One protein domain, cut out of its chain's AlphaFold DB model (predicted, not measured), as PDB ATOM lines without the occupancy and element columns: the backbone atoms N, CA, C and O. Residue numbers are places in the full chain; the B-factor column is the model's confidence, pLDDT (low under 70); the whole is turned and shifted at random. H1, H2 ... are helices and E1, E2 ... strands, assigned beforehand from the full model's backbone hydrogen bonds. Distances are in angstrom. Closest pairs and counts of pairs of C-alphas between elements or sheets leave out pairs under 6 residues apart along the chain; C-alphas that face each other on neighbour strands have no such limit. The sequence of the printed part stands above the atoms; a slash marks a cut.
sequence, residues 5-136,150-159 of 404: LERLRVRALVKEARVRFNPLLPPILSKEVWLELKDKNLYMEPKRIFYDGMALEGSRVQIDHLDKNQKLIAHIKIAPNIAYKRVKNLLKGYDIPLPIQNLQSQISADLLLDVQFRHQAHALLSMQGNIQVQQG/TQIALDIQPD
ATOM      1  N   LEU A   5      17.111  30.022 -36.358       71.00
ATOM      2  CA  LEU A   5      17.424  31.201 -35.545       71.00
ATOM      3  C   LEU A   5      16.821  32.515 -36.080       71.00
ATOM      4  O   LEU A   5      16.584  33.424 -35.293       71.00
ATOM      5  N   GLU A   6      16.530  32.628 -37.383       75.50
ATOM      6  CA  GLU A   6      15.927  33.836 -37.982       75.50
ATOM      7  C   GLU A   6      14.429  33.961 -37.712       75.50
ATOM      8  O   GLU A   6      13.875  35.054 -37.800       75.50
ATOM      9  N   ARG A   7      13.757  32.852 -37.394       82.62
ATOM     10  CA  ARG A   7      12.307  32.820 -37.144       82.62
ATOM     11  C   ARG A   7      11.960  32.451 -35.707       82.62
ATOM     12  O   ARG A   7      10.818  32.636 -35.288       82.62
ATOM     13  N   LEU A   8      12.926  31.919 -34.964       85.69
ATOM     14  CA  LEU A   8      12.745  31.469 -33.597       85.69
ATOM     15  C   LEU A   8      12.521  32.668 -32.671       85.69
ATOM     16  O   LEU A   8      13.357  33.565 -32.566       85.69
ATOM     17  N   ARG A   9      11.382  32.650 -31.979       92.31
ATOM     18  CA  ARG A   9      11.094  33.530 -30.850       92.31
ATOM     19  C   ARG A   9      10.862  32.676 -29.620       92.31
ATOM     20  O   ARG A   9       9.933  31.873 -29.607       92.31
ATOM     21  N   VAL A  10      11.703  32.834 -28.605       94.38
ATOM     22  CA  VAL A  10      11.587  32.096 -27.339       94.38
ATOM     23  C   VAL A  10      11.529  33.095 -26.204       94.38
ATOM     24  O   VAL A  10      12.316  34.034 -26.164       94.38
ATOM     25  N   ARG A  11      10.606  32.873 -25.270       96.69
ATOM     26  CA  ARG A  11      10.546  33.594 -24.001       96.69
ATOM     27  C   ARG A  11      10.687  32.599 -22.869       96.69
ATOM     28  O   ARG A  11      10.021  31.566 -22.876       96.69
ATOM     29  N   ALA A  12      11.535  32.917 -21.906       97.06
ATOM     30  CA  ALA A  12      11.700  32.125 -20.700       97.06
ATOM     31  C   ALA A  12      11.833  33.044 -19.486       97.06
ATOM     32  O   ALA A  12      12.318  34.170 -19.588       97.06
ATOM     33  N   LEU A  13      11.397  32.548 -18.333       97.56
ATOM     34  CA  LEU A  13      11.563  33.211 -17.048       97.56
ATOM     35  C   LEU A  13      12.420  32.316 -16.161       97.56
ATOM     36  O   LEU A  13      12.023  31.198 -15.836       97.56
ATOM     37  N   VAL A  14      13.578  32.819 -15.750       97.06
ATOM     38  CA  VAL A  14      14.427  32.156 -14.757       97.06
ATOM     39  C   VAL A  14      14.117  32.757 -13.394       97.06
ATOM     40  O   VAL A  14      14.178  33.973 -13.236       97.06
ATOM     41  N   LYS A  15      13.787  31.921 -12.408       97.38
ATOM     42  CA  LYS A  15      13.564  32.346 -11.019       97.38
ATOM     43  C   LYS A  15      14.800  32.066 -10.171       97.38
ATOM     44  O   LYS A  15      15.463  31.056 -10.386       97.38
ATOM     45  N   GLU A  16      15.071  32.943  -9.207       96.50
ATOM     46  CA  GLU A  16      16.173  32.831  -8.240       96.50
ATOM     47  C   GLU A  16      17.535  32.582  -8.919       96.50
ATOM     48  O   GLU A  16      18.298  31.678  -8.570       96.50
ATOM     49  N   ALA A  17      17.833  33.387  -9.940       96.25
ATOM     50  CA  ALA A  17      19.049  33.264 -10.722       96.25
ATOM     51  C   ALA A  17      20.291  33.582  -9.877       96.25
ATOM     52  O   ALA A  17      20.374  34.608  -9.193       96.25
ATOM     53  N   ARG A  18      21.298  32.711  -9.985       95.88
ATOM     54  CA  ARG A  18      22.596  32.842  -9.320       95.88
ATOM     55  C   ARG A  18      23.714  32.691 -10.341       95.88
ATOM     56  O   ARG A  18      24.024  31.579 -10.759       95.88
ATOM     57  N   VAL A  19      24.348  33.800 -10.702       91.94
ATOM     58  CA  VAL A  19      25.398  33.834 -11.729       91.94
ATOM     59  C   VAL A  19      26.758  34.044 -11.073       91.94
ATOM     60  O   VAL A  19      26.928  34.951 -10.259       91.94
ATOM     61  N   ARG A  20      27.742  33.207 -11.413       90.31
ATOM     62  CA  ARG A  20      29.142  33.371 -10.993       90.31
ATOM     63  C   ARG A  20      30.046  33.351 -12.214       90.31
ATOM     64  O   ARG A  20      30.021  32.386 -12.967       90.31
ATOM     65  N   PHE A  21      30.864  34.389 -12.353       82.69
ATOM     66  CA  PHE A  21      31.887  34.482 -13.399       82.69
ATOM     67  C   PHE A  21      33.292  34.167 -12.882       82.69
ATOM     68  O   PHE A  21      34.144  33.728 -13.643       82.69
ATOM     69  N   ASN A  22      33.533  34.368 -11.585       84.75
ATOM     70  CA  ASN A  22      34.787  34.048 -10.916       84.75
ATOM     71  C   ASN A  22      34.466  33.282  -9.620       84.75
ATOM     72  O   ASN A  22      33.659  33.774  -8.825       84.75
ATOM     73  N   PRO A  23      35.054  32.093  -9.389       86.44
ATOM     74  CA  PRO A  23      34.756  31.273  -8.215       86.44
ATOM     75  C   PRO A  23      35.159  31.930  -6.886       86.44
ATOM     76  O   PRO A  23      34.584  31.586  -5.855       86.44
ATOM     77  N   LEU A  24      36.101  32.880  -6.905       86.88
ATOM     78  CA  LEU A  24      36.572  33.616  -5.727       86.88
ATOM     79  C   LEU A  24      35.687  34.819  -5.370       86.88
ATOM     80  O   LEU A  24      35.898  35.449  -4.333       86.88
ATOM     81  N   LEU A  25      34.711  35.158  -6.215       91.56
ATOM     82  CA  LEU A  25      33.833  36.305  -6.018       91.56
ATOM     83  C   LEU A  25      32.409  35.875  -5.636       91.56
ATOM     84  O   LEU A  25      31.937  34.812  -6.057       91.56
ATOM     85  N   PRO A  26      31.681  36.708  -4.863       92.38
ATOM     86  CA  PRO A  26      30.264  36.493  -4.615       92.38
ATOM     87  C   PRO A  26      29.471  36.370  -5.926       92.38
ATOM     88  O   PRO A  26      29.828  36.987  -6.930       92.38
ATOM     89  N   PRO A  27      28.380  35.593  -5.947       94.88
ATOM     90  CA  PRO A  27      27.495  35.551  -7.104       94.88
ATOM     91  C   PRO A  27      26.756  36.880  -7.303       94.88
ATOM     92  O   PRO A  27      26.466  37.595  -6.343       94.88
ATOM     93  N   ILE A  28      26.354  37.135  -8.544       94.75
ATOM     94  CA  ILE A  28      25.256  38.049  -8.854       94.75
ATOM     95  C   ILE A  28      23.950  37.282  -8.634       94.75
ATOM     96  O   ILE A  28      23.794  36.151  -9.105       94.75
ATOM     97  N   LEU A  29      23.036  37.886  -7.886       96.88
ATOM     98  CA  LEU A  29      21.742  37.323  -7.523       96.88
ATOM     99  C   LEU A  29      20.641  38.125  -8.203       96.88
ATOM    100  O   LEU A  29      20.707  39.350  -8.228       96.88
ATOM    101  N   SER A  30      19.621  37.453  -8.723       97.25
ATOM    102  CA  SER A  30      18.419  38.106  -9.234       97.25
ATOM    103  C   SER A  30      17.202  37.245  -8.940       97.25
ATOM    104  O   SER A  30      17.235  36.031  -9.127       97.25
ATOM    105  N   LYS A  31      16.116  37.876  -8.482       97.12
ATOM    106  CA  LYS A  31      14.873  37.152  -8.194       97.12
ATOM    107  C   LYS A  31      14.273  36.548  -9.463       97.12
ATOM    108  O   LYS A  31      13.776  35.425  -9.444       97.12
ATOM    109  N   GLU A  32      14.314  37.297 -10.558       97.44
ATOM    110  CA  GLU A  32      13.712  36.928 -11.836       97.44
ATOM    111  C   GLU A  32      14.570  37.449 -12.986       97.44
ATOM    112  O   GLU A  32      14.974  38.608 -12.965       97.44
ATOM    113  N   VAL A  33      14.806  36.629 -14.008       97.69
ATOM    114  CA  VAL A  33      15.452  37.051 -15.256       97.69
ATOM    115  C   VAL A  33      14.547  36.696 -16.421       97.69
ATOM    116  O   VAL A  33      14.274  35.519 -16.670       97.69
ATOM    117  N   TRP A  34      14.090  37.722 -17.131       97.44
ATOM    118  CA  TRP A  34      13.360  37.555 -18.379       97.44
ATOM    119  C   TRP A  34      14.352  37.338 -19.512       97.44
ATOM    120  O   TRP A  34      15.243  38.157 -19.732       97.44
ATOM    121  N   LEU A  35      14.199  36.216 -20.208       97.44
ATOM    122  CA  LEU A  35      14.975  35.859 -21.384       97.44
ATOM    123  C   LEU A  35      14.079  35.976 -22.613       97.44
ATOM    124  O   LEU A  35      13.012  35.358 -22.656       97.44
ATOM    125  N   GLU A  36      14.522  36.717 -23.622       97.31
ATOM    126  CA  GLU A  36      13.869  36.762 -24.930       97.31
ATOM    127  C   GLU A  36      14.904  36.494 -26.021       97.31
ATOM    128  O   GLU A  36      15.854  37.250 -26.188       97.31
ATOM    129  N   LEU A  37      14.731  35.400 -26.761       95.31
ATOM    130  CA  LEU A  37      15.464  35.136 -27.993       95.31
ATOM    131  C   LEU A  37      14.596  35.604 -29.153       95.31
ATOM    132  O   LEU A  37      13.492  35.087 -29.326       95.31
ATOM    133  N   LYS A  38      15.079  36.561 -29.939       93.75
ATOM    134  CA  LYS A  38      14.375  37.082 -31.111       93.75
ATOM    135  C   LYS A  38      15.378  37.697 -32.082       93.75
ATOM    136  O   LYS A  38      16.328  38.341 -31.657       93.75
ATOM    137  N   ASP A  39      15.145  37.513 -33.382       89.81
ATOM    138  CA  ASP A  39      15.942  38.126 -34.453       89.81
ATOM    139  C   ASP A  39      17.459  37.845 -34.285       89.81
ATOM    140  O   ASP A  39      18.290  38.726 -34.469       89.81
ATOM    141  N   LYS A  40      17.808  36.598 -33.911       90.88
ATOM    142  CA  LYS A  40      19.166  36.106 -33.570       90.88
ATOM    143  C   LYS A  40      19.825  36.681 -32.307       90.88
ATOM    144  O   LYS A  40      20.965  36.310 -32.019       90.88
ATOM    145  N   ASN A  41      19.120  37.505 -31.537       93.81
ATOM    146  CA  ASN A  41      19.647  38.136 -30.331       93.81
ATOM    147  C   ASN A  41      18.988  37.549 -29.080       93.81
ATOM    148  O   ASN A  41      17.779  37.303 -29.065       93.81
ATOM    149  N   LEU A  42      19.777  37.338 -28.028       95.50
ATOM    150  CA  LEU A  42      19.293  36.946 -26.707       95.50
ATOM    151  C   LEU A  42      19.333  38.149 -25.770       95.50
ATOM    152  O   LEU A  42      20.410  38.624 -25.420       95.50
ATOM    153  N   TYR A  43      18.166  38.588 -25.319       97.31
ATOM    154  CA  TYR A  43      17.990  39.643 -24.331       97.31
ATOM    155  C   TYR A  43      17.796  39.030 -22.944       97.31
ATOM    156  O   TYR A  43      17.043  38.069 -22.784       97.31
ATOM    157  N   MET A  44      18.477  39.588 -21.944       97.38
ATOM    158  CA  MET A  44      18.437  39.161 -20.548       97.38
ATOM    159  C   MET A  44      18.143  40.367 -19.657       97.38
ATOM    160  O   MET A  44      19.000  41.233 -19.451       97.38
ATOM    161  N   GLU A  45      16.933  40.405 -19.106       97.31
ATOM    162  CA  GLU A  45      16.458  41.479 -18.234       97.31
ATOM    163  C   GLU A  45      16.235  40.969 -16.804       97.31
ATOM    164  O   GLU A  45      15.158  40.453 -16.477       97.31
ATOM    165  N   PRO A  46      17.247  41.086 -15.929       96.94
ATOM    166  CA  PRO A  46      17.110  40.734 -14.527       96.94
ATOM    167  C   PRO A  46      16.249  41.760 -13.769       96.94
ATOM    168  O   PRO A  46      16.251  42.956 -14.060       96.94
ATOM    169  N   LYS A  47      15.528  41.289 -12.751       96.31
ATOM    170  CA  LYS A  47      14.754  42.084 -11.788       96.31
ATOM    171  C   LYS A  47      15.213  41.748 -10.374       96.31
ATOM    172  O   LYS A  47      15.506  40.585 -10.071       96.31
ATOM    173  N   ARG A  48      15.239  42.746  -9.483       95.31
ATOM    174  CA  ARG A  48      15.740  42.596  -8.101       95.31
ATOM    175  C   ARG A  48      17.152  42.019  -8.102       95.31
ATOM    176  O   ARG A  48      17.390  40.963  -7.520       95.31
ATOM    177  N   ILE A  49      18.042  42.672  -8.844       95.81
ATOM    178  CA  ILE A  49      19.416  42.234  -9.076       95.81
ATOM    179  C   ILE A  49      20.374  42.854  -8.057       95.81
ATOM    180  O   ILE A  49      20.378  44.065  -7.825       95.81
ATOM    181  N   PHE A  50      21.225  42.012  -7.477       94.19
ATOM    182  CA  PHE A  50      22.214  42.404  -6.487       94.19
ATOM    183  C   PHE A  50      23.551  41.715  -6.736       94.19
ATOM    184  O   PHE A  50      23.606  40.520  -7.020       94.19
ATOM    185  N   TYR A  51      24.642  42.444  -6.538       92.56
ATOM    186  CA  TYR A  51      25.977  41.866  -6.415       92.56
ATOM    187  C   TYR A  51      26.558  42.270  -5.071       92.56
ATOM    188  O   TYR A  51      26.741  43.456  -4.810       92.56
ATOM    189  N   ASP A  52      26.800  41.287  -4.203       90.25
ATOM    190  CA  ASP A  52      27.316  41.524  -2.853       90.25
ATOM    191  C   ASP A  52      26.548  42.663  -2.138       90.25
ATOM    192  O   ASP A  52      27.113  43.660  -1.711       90.25
ATOM    193  N   GLY A  53      25.212  42.599  -2.114       88.00
ATOM    194  CA  GLY A  53      24.354  43.628  -1.502       88.00
ATOM    195  C   GLY A  53      24.293  44.986  -2.224       88.00
ATOM    196  O   GLY A  53      23.562  45.868  -1.778       88.00
ATOM    197  N   MET A  54      25.015  45.183  -3.330       90.94
ATOM    198  CA  MET A  54      24.880  46.366  -4.186       90.94
ATOM    199  C   MET A  54      23.727  46.157  -5.158       90.94
ATOM    200  O   MET A  54      23.738  45.189  -5.914       90.94
ATOM    201  N   ALA A  55      22.738  47.051  -5.133       93.19
ATOM    202  CA  ALA A  55      21.622  47.018  -6.068       93.19
ATOM    203  C   ALA A  55      22.099  47.392  -7.477       93.19
ATOM    204  O   ALA A  55      22.733  48.435  -7.662       93.19
ATOM    205  N   LEU A  56      21.762  46.548  -8.453       94.38
ATOM    206  CA  LEU A  56      22.135  46.722  -9.857       94.38
ATOM    207  C   LEU A  56      20.919  46.999 -10.760       94.38
ATOM    208  O   LEU A  56      20.920  46.655 -11.942       94.38
ATOM    209  N   GLU A  57      19.837  47.538 -10.191       94.56
ATOM    210  CA  GLU A  57      18.570  47.729 -10.906       94.56
ATOM    211  C   GLU A  57      18.731  48.539 -12.193       94.56
ATOM    212  O   GLU A  57      19.409  49.566 -12.231       94.56
ATOM    213  N   GLY A  58      18.059  48.075 -13.248       94.62
ATOM    214  CA  GLY A  58      18.186  48.626 -14.597       94.62
ATOM    215  C   GLY A  58      19.355  48.056 -15.405       94.62
ATOM    216  O   GLY A  58      19.469  48.382 -16.585       94.62
ATOM    217  N   SER A  59      20.189  47.191 -14.818       96.94
ATOM    218  CA  SER A  59      21.192  46.438 -15.576       96.94
ATOM    219  C   SER A  59      20.536  45.408 -16.494       96.94
ATOM    220  O   SER A  59      19.517  44.811 -16.145       96.94
ATOM    221  N   ARG A  60      21.140  45.170 -17.656       97.25
ATOM    222  CA  ARG A  60      20.672  44.202 -18.658       97.25
ATOM    223  C   ARG A  60      21.837  43.676 -19.477       97.25
ATOM    224  O   ARG A  60      22.851  44.358 -19.627       97.25
ATOM    225  N   VAL A  61      21.673  42.482 -20.030       96.81
ATOM    226  CA  VAL A  61      22.669  41.861 -20.904       96.81
ATOM    227  C   VAL A  61      21.998  41.437 -22.201       96.81
ATOM    228  O   VAL A  61      20.857  40.987 -22.203       96.81
ATOM    229  N   GLN A  62      22.711  41.580 -23.304       96.62
ATOM    230  CA  GLN A  62      22.288  41.185 -24.633       96.62
ATOM    231  C   GLN A  62      23.435  40.429 -25.301       96.62
ATOM    232  O   GLN A  62      24.597  40.808 -25.158       96.62
ATOM    233  N   ILE A  63      23.118  39.342 -25.993       95.69
ATOM    234  CA  ILE A  63      24.057  38.654 -26.878       95.69
ATOM    235  C   ILE A  63      23.505  38.768 -28.290       95.69
ATOM    236  O   ILE A  63      22.473  38.168 -28.596       95.69
ATOM    237  N   ASP A  64      24.195  39.529 -29.127       94.12
ATOM    238  CA  ASP A  64      23.849  39.696 -30.530       94.12
ATOM    239  C   ASP A  64      24.508  38.637 -31.393       94.12
ATOM    240  O   ASP A  64      25.624  38.194 -31.104       94.12
ATOM    241  N   HIS A  65      23.828  38.300 -32.489       88.94
ATOM    242  CA  HIS A  65      24.333  37.404 -33.528       88.94
ATOM    243  C   HIS A  65      24.859  36.081 -32.950       88.94
ATOM    244  O   HIS A  65      26.040  35.753 -33.073       88.94
ATOM    245  N   LEU A  66      23.976  35.299 -32.313       84.88
ATOM    246  CA  LEU A  66      24.317  33.998 -31.709       84.88
ATOM    247  C   LEU A  66      24.958  32.984 -32.680       84.88
ATOM    248  O   LEU A  66      25.479  31.964 -32.234       84.88
ATOM    249  N   ASP A  67      24.935  33.248 -33.984       81.69
ATOM    250  CA  ASP A  67      25.621  32.484 -35.019       81.69
ATOM    251  C   ASP A  67      27.096  32.906 -35.184       81.69
ATOM    252  O   ASP A  67      27.994  32.235 -34.673       81.69
ATOM    253  N   LYS A  68      27.374  33.989 -35.916       81.88
ATOM    254  CA  LYS A  68      28.735  34.447 -36.246       81.88
ATOM    255  C   LYS A  68      28.935  35.879 -35.774       81.88
ATOM    256  O   LYS A  68      28.036  36.698 -35.890       81.88
ATOM    257  N   ASN A  69      30.160  36.196 -35.350       83.69
ATOM    258  CA  ASN A  69      30.525  37.516 -34.816       83.69
ATOM    259  C   ASN A  69      29.702  37.890 -33.577       83.69
ATOM    260  O   ASN A  69      29.256  39.031 -33.443       83.69
ATOM    261  N   GLN A  70      29.520  36.906 -32.690       91.81
ATOM    262  CA  GLN A  70      28.817  37.069 -31.425       91.81
ATOM    263  C   GLN A  70      29.332  38.297 -30.679       91.81
ATOM    264  O   GLN A  70      30.541  38.545 -30.602       91.81
ATOM    265  N   LYS A  71      28.400  39.045 -30.106       94.88
ATOM    266  CA  LYS A  71      28.707  40.277 -29.393       94.88
ATOM    267  C   LYS A  71      27.935  40.311 -28.085       94.88
ATOM    268  O   LYS A  71      26.712  40.248 -28.091       94.88
ATOM    269  N   LEU A  72      28.647  40.390 -26.969       95.88
ATOM    270  CA  LEU A  72      28.056  40.566 -25.647       95.88
ATOM    271  C   LEU A  72      27.981  42.057 -25.341       95.88
ATOM    272  O   LEU A  72      29.002  42.735 -25.346       95.88
ATOM    273  N   ILE A  73      26.792  42.541 -25.016       97.56
ATOM    274  CA  ILE A  73      26.548  43.912 -24.585       97.56
ATOM    275  C   ILE A  73      25.953  43.853 -23.183       97.56
ATOM    276  O   ILE A  73      24.898  43.259 -22.976       97.56
ATOM    277  N   ALA A  74      26.612  44.463 -22.207       96.69
ATOM    278  CA  ALA A  74      26.122  44.554 -20.840       96.69
ATOM    279  C   ALA A  74      25.984  46.020 -20.434       96.69
ATOM    280  O   ALA A  74      26.969  46.749 -20.340       96.69
ATOM    281  N   HIS A  75      24.752  46.435 -20.154       97.75
ATOM    282  CA  HIS A  75      24.484  47.681 -19.449       97.75
ATOM    283  C   HIS A  75      24.494  47.382 -17.954       97.75
ATOM    284  O   HIS A  75      23.687  46.584 -17.472       97.75
ATOM    285  N   ILE A  76      25.406  48.010 -17.227       95.12
ATOM    286  CA  ILE A  76      25.630  47.795 -15.803       95.12
ATOM    287  C   ILE A  76      25.344  49.110 -15.093       95.12
ATOM    288  O   ILE A  76      26.095  50.076 -15.209       95.12
ATOM    289  N   LYS A  77      24.259  49.126 -14.326       95.56
ATOM    290  CA  LYS A  77      23.847  50.269 -13.524       95.56
ATOM    291  C   LYS A  77      24.059  49.958 -12.055       95.56
ATOM    292  O   LYS A  77      23.589  48.942 -11.562       95.56
ATOM    293  N   ILE A  78      24.756  50.842 -11.354       93.12
ATOM    294  CA  ILE A  78      25.027  50.748  -9.921       93.12
ATOM    295  C   ILE A  78      24.369  51.950  -9.253       93.12
ATOM    296  O   ILE A  78      24.752  53.094  -9.507       93.12
ATOM    297  N   ALA A  79      23.378  51.696  -8.396       91.56
ATOM    298  CA  ALA A  79      22.745  52.751  -7.612       91.56
ATOM    299  C   ALA A  79      23.729  53.341  -6.573       91.56
ATOM    300  O   ALA A  79      24.600  52.607  -6.096       91.56
ATOM    301  N   PRO A  80      23.589  54.626  -6.185       91.31
ATOM    302  CA  PRO A  80      24.448  55.246  -5.177       91.31
ATOM    303  C   PRO A  80      24.516  54.425  -3.884       91.31
ATOM    304  O   PRO A  80      23.504  54.205  -3.221       91.31
ATOM    305  N   ASN A  81      25.712  53.959  -3.523       89.81
ATOM    306  CA  ASN A  81      25.930  53.199  -2.295       89.81
ATOM    307  C   ASN A  81      27.378  53.339  -1.801       89.81
ATOM    308  O   ASN A  81      28.289  53.628  -2.580       89.81
ATOM    309  N   ILE A  82      27.616  53.079  -0.513       84.19
ATOM    310  CA  ILE A  82      28.963  52.971   0.066       84.19
ATOM    311  C   ILE A  82      29.545  51.613  -0.351       84.19
ATOM    312  O   ILE A  82      29.557  50.626   0.384       84.19
ATOM    313  N   ALA A  83      29.975  51.561  -1.605       78.19
ATOM    314  CA  ALA A  83      30.335  50.344  -2.318       78.19
ATOM    315  C   ALA A  83      31.849  50.113  -2.406       78.19
ATOM    316  O   ALA A  83      32.279  49.057  -2.870       78.19
ATOM    317  N   TYR A  84      32.675  51.069  -1.962       83.38
ATOM    318  CA  TYR A  84      34.100  51.085  -2.302       83.38
ATOM    319  C   TYR A  84      34.837  49.785  -1.953       83.38
ATOM    320  O   TYR A  84      35.532  49.223  -2.795       83.38
ATOM    321  N   LYS A  85      34.646  49.252  -0.737       86.31
ATOM    322  CA  LYS A  85      35.281  47.990  -0.313       86.31
ATOM    323  C   LYS A  85      34.888  46.815  -1.219       86.31
ATOM    324  O   LYS A  85      35.733  45.986  -1.542       86.31
ATOM    325  N   ARG A  86      33.624  46.762  -1.643       87.56
ATOM    326  CA  ARG A  86      33.073  45.698  -2.493       87.56
ATOM    327  C   ARG A  86      33.626  45.794  -3.913       87.56
ATOM    328  O   ARG A  86      34.130  44.808  -4.436       87.56
ATOM    329  N   VAL A  87      33.639  47.000  -4.487       86.19
ATOM    330  CA  VAL A  87      34.248  47.282  -5.801       86.19
ATOM    331  C   VAL A  87      35.747  46.974  -5.790       86.19
ATOM    332  O   VAL A  87      36.253  46.326  -6.700       86.19
ATOM    333  N   LYS A  88      36.462  47.360  -4.727       88.00
ATOM    334  CA  LYS A  88      37.884  47.036  -4.560       88.00
ATOM    335  C   LYS A  88      38.129  45.525  -4.527       88.00
ATOM    336  O   LYS A  88      39.072  45.058  -5.155       88.00
ATOM    337  N   ASN A  89      37.295  44.762  -3.819       87.62
ATOM    338  CA  ASN A  89      37.406  43.302  -3.766       87.62
ATOM    339  C   ASN A  89      37.088  42.644  -5.116       87.62
ATOM    340  O   ASN A  89      37.805  41.732  -5.517       87.62
ATOM    341  N   LEU A  90      36.061  43.134  -5.820       88.56
ATOM    342  CA  LEU A  90      35.720  42.712  -7.179       88.56
ATOM    343  C   LEU A  90      36.926  42.868  -8.109       88.56
ATOM    344  O   LEU A  90      37.365  41.892  -8.706       88.56
ATOM    345  N   LEU A  91      37.503  44.070  -8.174       88.38
ATOM    346  CA  LEU A  91      38.650  44.369  -9.036       88.38
ATOM    347  C   LEU A  91      39.899  43.572  -8.641       88.38
ATOM    348  O   LEU A  91      40.595  43.053  -9.511       88.38
ATOM    349  N   LYS A  92      40.135  43.383  -7.337       87.88
ATOM    350  CA  LYS A  92      41.218  42.524  -6.840       87.88
ATOM    351  C   LYS A  92      41.066  41.069  -7.301       87.88
ATOM    352  O   LYS A  92      42.073  40.430  -7.566       87.88
ATOM    353  N   GLY A  93      39.840  40.549  -7.414       86.81
ATOM    354  CA  GLY A  93      39.585  39.199  -7.933       86.81
ATOM    355  C   GLY A  93      39.967  39.006  -9.406       86.81
ATOM    356  O   GLY A  93      40.032  37.867  -9.860       86.81
ATOM    357  N   TYR A  94      40.222  40.100 -10.127       86.44
ATOM    358  CA  TYR A  94      40.721  40.130 -11.503       86.44
ATOM    359  C   TYR A  94      42.139  40.719 -11.593       86.44
ATOM    360  O   TYR A  94      42.533  41.201 -12.649       86.44
ATOM    361  N   ASP A  95      42.884  40.729 -10.482       86.62
ATOM    362  CA  ASP A  95      44.255  41.248 -10.393       86.62
ATOM    363  C   ASP A  95      44.403  42.728 -10.788       86.62
ATOM    364  O   ASP A  95      45.460  43.173 -11.230       86.62
ATOM    365  N   ILE A  96      43.348  43.525 -10.579       84.19
ATOM    366  CA  ILE A  96      43.361  44.972 -10.815       84.19
ATOM    367  C   ILE A  96      43.598  45.695  -9.480       84.19
ATOM    368  O   ILE A  96      42.681  45.803  -8.654       84.19
ATOM    369  N   PRO A  97      44.811  46.221  -9.225       84.94
ATOM    370  CA  PRO A  97      45.085  46.982  -8.018       84.94
ATOM    371  C   PRO A  97      44.493  48.392  -8.121       84.94
ATOM    372  O   PRO A  97      44.736  49.121  -9.079       84.94
ATOM    373  N   LEU A  98      43.766  48.816  -7.085       87.19
ATOM    374  CA  LEU A  98      43.352  50.209  -6.933       87.19
ATOM    375  C   LEU A  98      44.268  50.942  -5.945       87.19
ATOM    376  O   LEU A  98      44.353  50.524  -4.784       87.19
ATOM    377  N   PRO A  99      44.880  52.075  -6.341       88.62
ATOM    378  CA  PRO A  99      45.757  52.858  -5.470       88.62
ATOM    379  C   PRO A  99      44.995  53.738  -4.467       88.62
ATOM    380  O   PRO A  99      45.597  54.580  -3.800       88.62
ATOM    381  N   ILE A 100      43.676  53.555  -4.363       92.25
ATOM    382  CA  ILE A 100      42.796  54.318  -3.484       92.25
ATOM    383  C   ILE A 100      42.582  53.546  -2.169       92.25
ATOM    384  O   ILE A 100      42.395  52.319  -2.136       92.25
ATOM    385  N   GLN A 101      42.589  54.251  -1.046       91.62
ATOM    386  CA  GLN A 101      42.322  53.677   0.272       91.62
ATOM    387  C   GLN A 101      41.399  54.588   1.075       91.62
ATOM    388  O   GLN A 101      41.312  55.784   0.811       91.62
ATOM    389  N   ASN A 102      40.703  54.000   2.050       89.69
ATOM    390  CA  ASN A 102      39.828  54.700   2.993       89.69
ATOM    391  C   ASN A 102      38.754  55.594   2.348       89.69
ATOM    392  O   ASN A 102      38.266  56.510   2.998       89.69
ATOM    393  N   LEU A 103      38.360  55.325   1.098       91.19
ATOM    394  CA  LEU A 103      37.288  56.070   0.446       91.19
ATOM    395  C   LEU A 103      35.950  55.740   1.119       91.19
ATOM    396  O   LEU A 103      35.431  54.627   0.996       91.19
ATOM    397  N   GLN A 104      35.406  56.732   1.815       85.94
ATOM    398  CA  GLN A 104      34.087  56.705   2.439       85.94
ATOM    399  C   GLN A 104      33.172  57.666   1.682       85.94
ATOM    400  O   GLN A 104      32.978  58.806   2.084       85.94
ATOM    401  N   SER A 105      32.659  57.218   0.538       91.25
ATOM    402  CA  SER A 105      31.761  58.012  -0.299       91.25
ATOM    403  C   SER A 105      30.745  57.112  -0.996       91.25
ATOM    404  O   SER A 105      31.002  55.922  -1.214       91.25
ATOM    405  N   GLN A 106      29.582  57.676  -1.322       92.75
ATOM    406  CA  GLN A 106      28.620  57.011  -2.188       92.75
ATOM    407  C   GLN A 106      29.134  57.028  -3.627       92.75
ATOM    408  O   GLN A 106      29.487  58.077  -4.169       92.75
ATOM    409  N   ILE A 107      29.144  55.851  -4.241       92.50
ATOM    410  CA  ILE A 107      29.559  55.646  -5.624       92.50
ATOM    411  C   ILE A 107      28.348  55.150  -6.402       92.50
ATOM    412  O   ILE A 107      27.636  54.257  -5.939       92.50
ATOM    413  N   SER A 108      28.128  55.719  -7.578       94.12
ATOM    414  CA  SER A 108      27.177  55.212  -8.568       94.12
ATOM    415  C   SER A 108      27.856  55.099  -9.925       94.12
ATOM    416  O   SER A 108      28.865  55.764 -10.169       94.12
ATOM    417  N   ALA A 109      27.329  54.238 -10.790       95.31
ATOM    418  CA  ALA A 109      27.886  54.025 -12.117       95.31
ATOM    419  C   ALA A 109      26.801  53.664 -13.133       95.31
ATOM    420  O   ALA A 109      25.824  52.995 -12.795       95.31
ATOM    421  N   ASP A 110      27.016  54.072 -14.375       97.19
ATOM    422  CA  ASP A 110      26.275  53.617 -15.549       97.19
ATOM    423  C   ASP A 110      27.305  53.264 -16.621       97.19
ATOM    424  O   ASP A 110      28.006  54.146 -17.124       97.19
ATOM    425  N   LEU A 111      27.477  51.968 -16.865       96.69
ATOM    426  CA  LEU A 111      28.532  51.413 -17.702       96.69
ATOM    427  C   LEU A 111      27.922  50.596 -18.837       96.69
ATOM    428  O   LEU A 111      27.028  49.779 -18.625       96.69
ATOM    429  N   LEU A 112      28.466  50.765 -20.029       97.75
ATOM    430  CA  LEU A 112      28.227  49.946 -21.199       97.75
ATOM    431  C   LEU A 112      29.498  49.157 -21.491       97.75
ATOM    432  O   LEU A 112      30.503  49.726 -21.909       97.75
ATOM    433  N   LEU A 113      29.444  47.852 -21.257       96.38
ATOM    434  CA  LEU A 113      30.475  46.900 -21.642       96.38
ATOM    435  C   LEU A 113      30.069  46.236 -22.953       96.38
ATOM    436  O   LEU A 113      28.947  45.751 -23.086       96.38
ATOM    437  N   ASP A 114      31.006  46.160 -23.880       96.12
ATOM    438  CA  ASP A 114      30.822  45.542 -25.180       96.12
ATOM    439  C   ASP A 114      32.029  44.647 -25.486       96.12
ATOM    440  O   ASP A 114      33.186  45.075 -25.422       96.12
ATOM    441  N   VAL A 115      31.751  43.370 -25.750       95.25
ATOM    442  CA  VAL A 115      32.748  42.349 -26.067       95.25
ATOM    443  C   VAL A 115      32.378  41.692 -27.388       95.25
ATOM    444  O   VAL A 115      31.427  40.912 -27.461       95.25
ATOM    445  N   GLN A 116      33.162  41.960 -28.428       94.31
ATOM    446  CA  GLN A 116      33.017  41.300 -29.720       94.31
ATOM    447  C   GLN A 116      33.936  40.081 -29.796       94.31
ATOM    448  O   GLN A 116      35.166  40.198 -29.787       94.31
ATOM    449  N   PHE A 117      33.337  38.900 -29.920       91.44
ATOM    450  CA  PHE A 117      34.068  37.652 -30.080       91.44
ATOM    451  C   PHE A 117      34.488  37.473 -31.539       91.44
ATOM    452  O   PHE A 117      33.692  37.632 -32.466       91.44
ATOM    453  N   ARG A 118      35.758  37.121 -31.747       86.69
ATOM    454  CA  ARG A 118      36.321  36.869 -33.075       86.69
ATOM    455  C   ARG A 118      36.849  35.449 -33.147       86.69
ATOM    456  O   ARG A 118      37.493  34.964 -32.222       86.69
ATOM    457  N   HIS A 119      36.583  34.783 -34.263       82.69
ATOM    458  CA  HIS A 119      37.118  33.452 -34.507       82.69
ATOM    459  C   HIS A 119      38.649  33.528 -34.598       82.69
ATOM    460  O   HIS A 119      39.168  34.341 -35.357       82.69
ATOM    461  N   GLN A 120      39.360  32.701 -33.823       82.31
ATOM    462  CA  GLN A 120      40.833  32.617 -33.816       82.31
ATOM    463  C   GLN A 120      41.579  33.929 -33.492       82.31
ATOM    464  O   GLN A 120      42.777  34.032 -33.741       82.31
ATOM    465  N   ALA A 121      40.909  34.923 -32.909       86.19
ATOM    466  CA  ALA A 121      41.535  36.164 -32.467       86.19
ATOM    467  C   ALA A 121      41.033  36.551 -31.076       86.19
ATOM    468  O   ALA A 121      39.963  36.124 -30.640       86.19
ATOM    469  N   HIS A 122      41.791  37.395 -30.378       86.69
ATOM    470  CA  HIS A 122      41.335  37.951 -29.108       86.69
ATOM    471  C   HIS A 122      40.055  38.767 -29.308       86.69
ATOM    472  O   HIS A 122      39.898  39.477 -30.317       86.69
ATOM    473  N   ALA A 123      39.154  38.650 -28.332       89.12
ATOM    474  CA  ALA A 123      37.939  39.441 -28.277       89.12
ATOM    475  C   ALA A 123      38.285  40.933 -28.233       89.12
ATOM    476  O   ALA A 123      39.273  41.336 -27.614       89.12
ATOM    477  N   LEU A 124      37.477  41.739 -28.912       92.94
ATOM    478  CA  LEU A 124      37.587  43.189 -28.849       92.94
ATOM    479  C   LEU A 124      36.735  43.677 -27.686       92.94
ATOM    480  O   LEU A 124      35.536  43.410 -27.650       92.94
ATOM    481  N   LEU A 125      37.376  44.353 -26.741       92.62
ATOM    482  CA  LEU A 125      36.736  44.938 -25.575       92.62
ATOM    483  C   LEU A 125      36.522  46.428 -25.822       92.62
ATOM    484  O   LEU A 125      37.448  47.134 -26.221       92.62
ATOM    485  N   SER A 126      35.328  46.908 -25.511       95.56
ATOM    486  CA  SER A 126      35.079  48.327 -25.305       95.56
ATOM    487  C   SER A 126      34.238  48.541 -24.054       95.56
ATOM    488  O   SER A 126      33.444  47.690 -23.651       95.56
ATOM    489  N   MET A 127      34.477  49.661 -23.388       95.31
ATOM    490  CA  MET A 127      33.758  50.052 -22.191       95.31
ATOM    491  C   MET A 127      33.588  51.560 -22.182       95.31
ATOM    492  O   MET A 127      34.562  52.309 -22.203       95.31
ATOM    493  N   GLN A 128      32.341  51.992 -22.094       97.31
ATOM    494  CA  GLN A 128      31.985  53.391 -21.938       97.31
ATOM    495  C   GLN A 128      31.137  53.561 -20.695       97.31
ATOM    496  O   GLN A 128      30.463  52.630 -20.267       97.31
ATOM    497  N   GLY A 129      31.153  54.741 -20.097       96.94
ATOM    498  CA  GLY A 129      30.247  55.000 -18.992       96.94
ATOM    499  C   GLY A 129      30.702  56.096 -18.068       96.94
ATOM    500  O   GLY A 129      31.799  56.631 -18.196       96.94
ATOM    501  N   ASN A 130      29.836  56.398 -17.111       97.81
ATOM    502  CA  ASN A 130      30.054  57.442 -16.127       97.81
ATOM    503  C   ASN A 130      30.020  56.847 -14.725       97.81
ATOM    504  O   ASN A 130      29.143  56.053 -14.391       97.81
ATOM    505  N   ILE A 131      30.959  57.270 -13.890       95.94
ATOM    506  CA  ILE A 131      31.015  56.962 -12.467       95.94
ATOM    507  C   ILE A 131      30.936  58.288 -11.723       95.94
ATOM    508  O   ILE A 131      31.670  59.231 -12.022       95.94
ATOM    509  N   GLN A 132      30.046  58.358 -10.743       96.62
ATOM    510  CA  GLN A 132      29.921  59.507  -9.858       96.62
ATOM    511  C   GLN A 132      30.337  59.089  -8.457       96.62
ATOM    512  O   GLN A 132      29.841  58.097  -7.919       96.62
ATOM    513  N   VAL A 133      31.240  59.866  -7.872       95.44
ATOM    514  CA  VAL A 133      31.684  59.729  -6.490       95.44
ATOM    515  C   VAL A 133      31.281  61.008  -5.778       95.44
ATOM    516  O   VAL A 133      31.724  62.099  -6.142       95.44
ATOM    517  N   GLN A 134      30.414  60.876  -4.779       95.31
ATOM    518  CA  GLN A 134      30.013  62.004  -3.947       95.31
ATOM    519  C   GLN A 134      31.179  62.470  -3.065       95.31
ATOM    520  O   GLN A 134      32.284  61.918  -3.105       95.31
ATOM    521  N   GLN A 135      30.932  63.473  -2.231       96.06
ATOM    522  CA  GLN A 135      31.942  63.986  -1.320       96.06
ATOM    523  C   GLN A 135      32.602  62.896  -0.471       96.06
ATOM    524  O   GLN A 135      31.952  61.954  -0.015       96.06
ATOM    525  N   GLY A 136      33.898  63.050  -0.223       94.19
ATOM    526  CA  GLY A 136      34.612  62.158   0.675       94.19
ATOM    527  C   GLY A 136      36.109  62.408   0.725       94.19
ATOM    528  O   GLY A 136      36.711  62.978  -0.190       94.19
ATOM    529  N   THR A 150      33.244  64.078  -7.636       97.69
ATOM    530  CA  THR A 150      34.102  63.574  -8.699       97.69
ATOM    531  C   THR A 150      33.258  62.831  -9.726       97.69
ATOM    532  O   THR A 150      32.539  61.888  -9.398       97.69
ATOM    533  N   GLN A 151      33.371  63.244 -10.982       98.25
ATOM    534  CA  GLN A 151      32.787  62.574 -12.136       98.25
ATOM    535  C   GLN A 151      33.906  61.936 -12.944       98.25
ATOM    536  O   GLN A 151      34.939  62.557 -13.191       98.25
ATOM    537  N   ILE A 152      33.714  60.685 -13.332       97.38
ATOM    538  CA  ILE A 152      34.685  59.920 -14.099       97.38
ATOM    539  C   ILE A 152      33.966  59.376 -15.323       97.38
ATOM    540  O   ILE A 152      33.002  58.633 -15.168       97.38
ATOM    541  N   ALA A 153      34.441  59.712 -16.515       98.25
ATOM    542  CA  ALA A 153      33.971  59.115 -17.756       98.25
ATOM    543  C   ALA A 153      35.027  58.146 -18.297       98.25
ATOM    544  O   ALA A 153      36.208  58.483 -18.408       98.25
ATOM    545  N   LEU A 154      34.589  56.932 -18.610       96.38
ATOM    546  CA  LEU A 154      35.378  55.878 -19.230       96.38
ATOM    547  C   LEU A 154      35.118  55.901 -20.736       96.38
ATOM    548  O   LEU A 154      33.959  55.911 -21.150       96.38
ATOM    549  N   ASP A 155      36.181  55.876 -21.533       95.75
ATOM    550  CA  ASP A 155      36.115  55.647 -22.977       95.75
ATOM    551  C   ASP A 155      37.247  54.697 -23.365       95.75
ATOM    552  O   ASP A 155      38.387  55.092 -23.623       95.75
ATOM    553  N   ILE A 156      36.932  53.410 -23.282       95.31
ATOM    554  CA  ILE A 156      37.821  52.305 -23.608       95.31
ATOM    555  C   ILE A 156      37.317  51.695 -24.910       95.31
ATOM    556  O   ILE A 156      36.195  51.200 -24.986       95.31
ATOM    557  N   GLN A 157      38.160  51.713 -25.926       93.62
ATOM    558  CA  GLN A 157      37.969  51.121 -27.241       93.62
ATOM    559  C   GLN A 157      39.210  50.279 -27.566       93.62
ATOM    560  O   GLN A 157      40.243  50.467 -26.923       93.62
ATOM    561  N   PRO A 158      39.162  49.371 -28.553       90.94
ATOM    562  CA  PRO A 158      40.265  48.445 -28.817       90.94
ATOM    563  C   PRO A 158      41.651  49.076 -29.024       90.94
ATOM    564  O   PRO A 158      42.663  48.438 -28.745       90.94
ATOM    565  N   ASP A 159      41.704  50.303 -29.533       91.69
ATOM    566  CA  ASP A 159      42.913  51.074 -29.822       91.69
ATOM    567  C   ASP A 159      43.080  52.311 -28.918       91.69
ATOM    568  O   ASP A 159      44.145  52.940 -28.901       91.69
TER     569      ASP A 159
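This is residues 5 to 136 and 150 to 159 of the 404 residues of the protein "DUF3971 domain-containing protein" of Helicobacter bizzozeronii CCUG 35545 (UniProt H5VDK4). One large, twisted sheet of eight antiparallel strands forms a long wall, and the ends of E1, E2 and E3 past their bends of about 90 degrees fold over at one corner. A short helix, H1, and the long loop after it sit by the sheet, which H1 only grazes. The printed part has 142 residues, with the named elements in the order E1, E2, E3, E4, E5, H1, E6, E7, E8 along the chain, and the sheet's order is E1 E2 E3 E4 E5 E6 E7 E8. The class is mostly strand, and the whole is compact, with a radius of gyration of the C-alphas of 16.6 A and spans of 53 by 38 by 28 A.

E5, residues 71 to 81, and E6, residues 107 to 118, are antiparallel inner strands at 170 degrees, with N 74 and O 113 2.8 A apart. E7, residues 121 to 136, forms a hairpin with E6, with N 112 and O 128 2.7 A apart. E8, residues 150 to 157, is an edge strand, antiparallel to E7 at 175 degrees, with N 131 and O 152 2.8 A apart. On the other side of E5, E4, residues 60 to 64, forms a hairpin with it, with N 62 and O 73 2.8 A apart. E3, residues 41 to 51, forms a hairpin with E4, with N 44 and O 61 2.8 A apart. E2, residues 28 to 38, forms a hairpin with E3, with N 47 and O 32 2.7 A apart. E1, residues 10 to 19, is the other edge strand and forms a hairpin with E2, with N 16 and O 31 2.8 A apart. E1 bends by 92 degrees at residue 16, E2 by 91 degrees at residue 31 and E3 by 90 degrees at residue 48. H1, residues 84 to 92, only grazes the sheet with its residues 84 to 90; its closest C-alpha pair with E6 is Tyr 84 and Ile 107, 7.2 A. In H1 every O i to N i+4 pair is within hydrogen-bond range.

E1 begins at C-alpha 10, (11.587, 32.096, -27.339), and measures 20.9 A. E2 measures 24.8 A, E3 25.0 A, E5 30.1 A, E6 33.9 A and E8 22.7 A. E7, the longest strand with 16 residues, runs 42.7 A from C-alpha 121 at (41.535, 36.164, -32.467). E4 has 5 residues and H1 has 9. E8 ends at C-alpha 157, (37.969, 51.121, -27.241).

The two C-alphas farthest apart are those of Arg 7 and Asn 102, 53.4 A. Residues 137 to 149 are not printed, and C-alphas 136 and 150 across that cut are 9.5 A apart. H1 to E6 is a long link, residues 93 to 106. The mean pLDDT of the printed part is 92.2, and no printed residue is under 70.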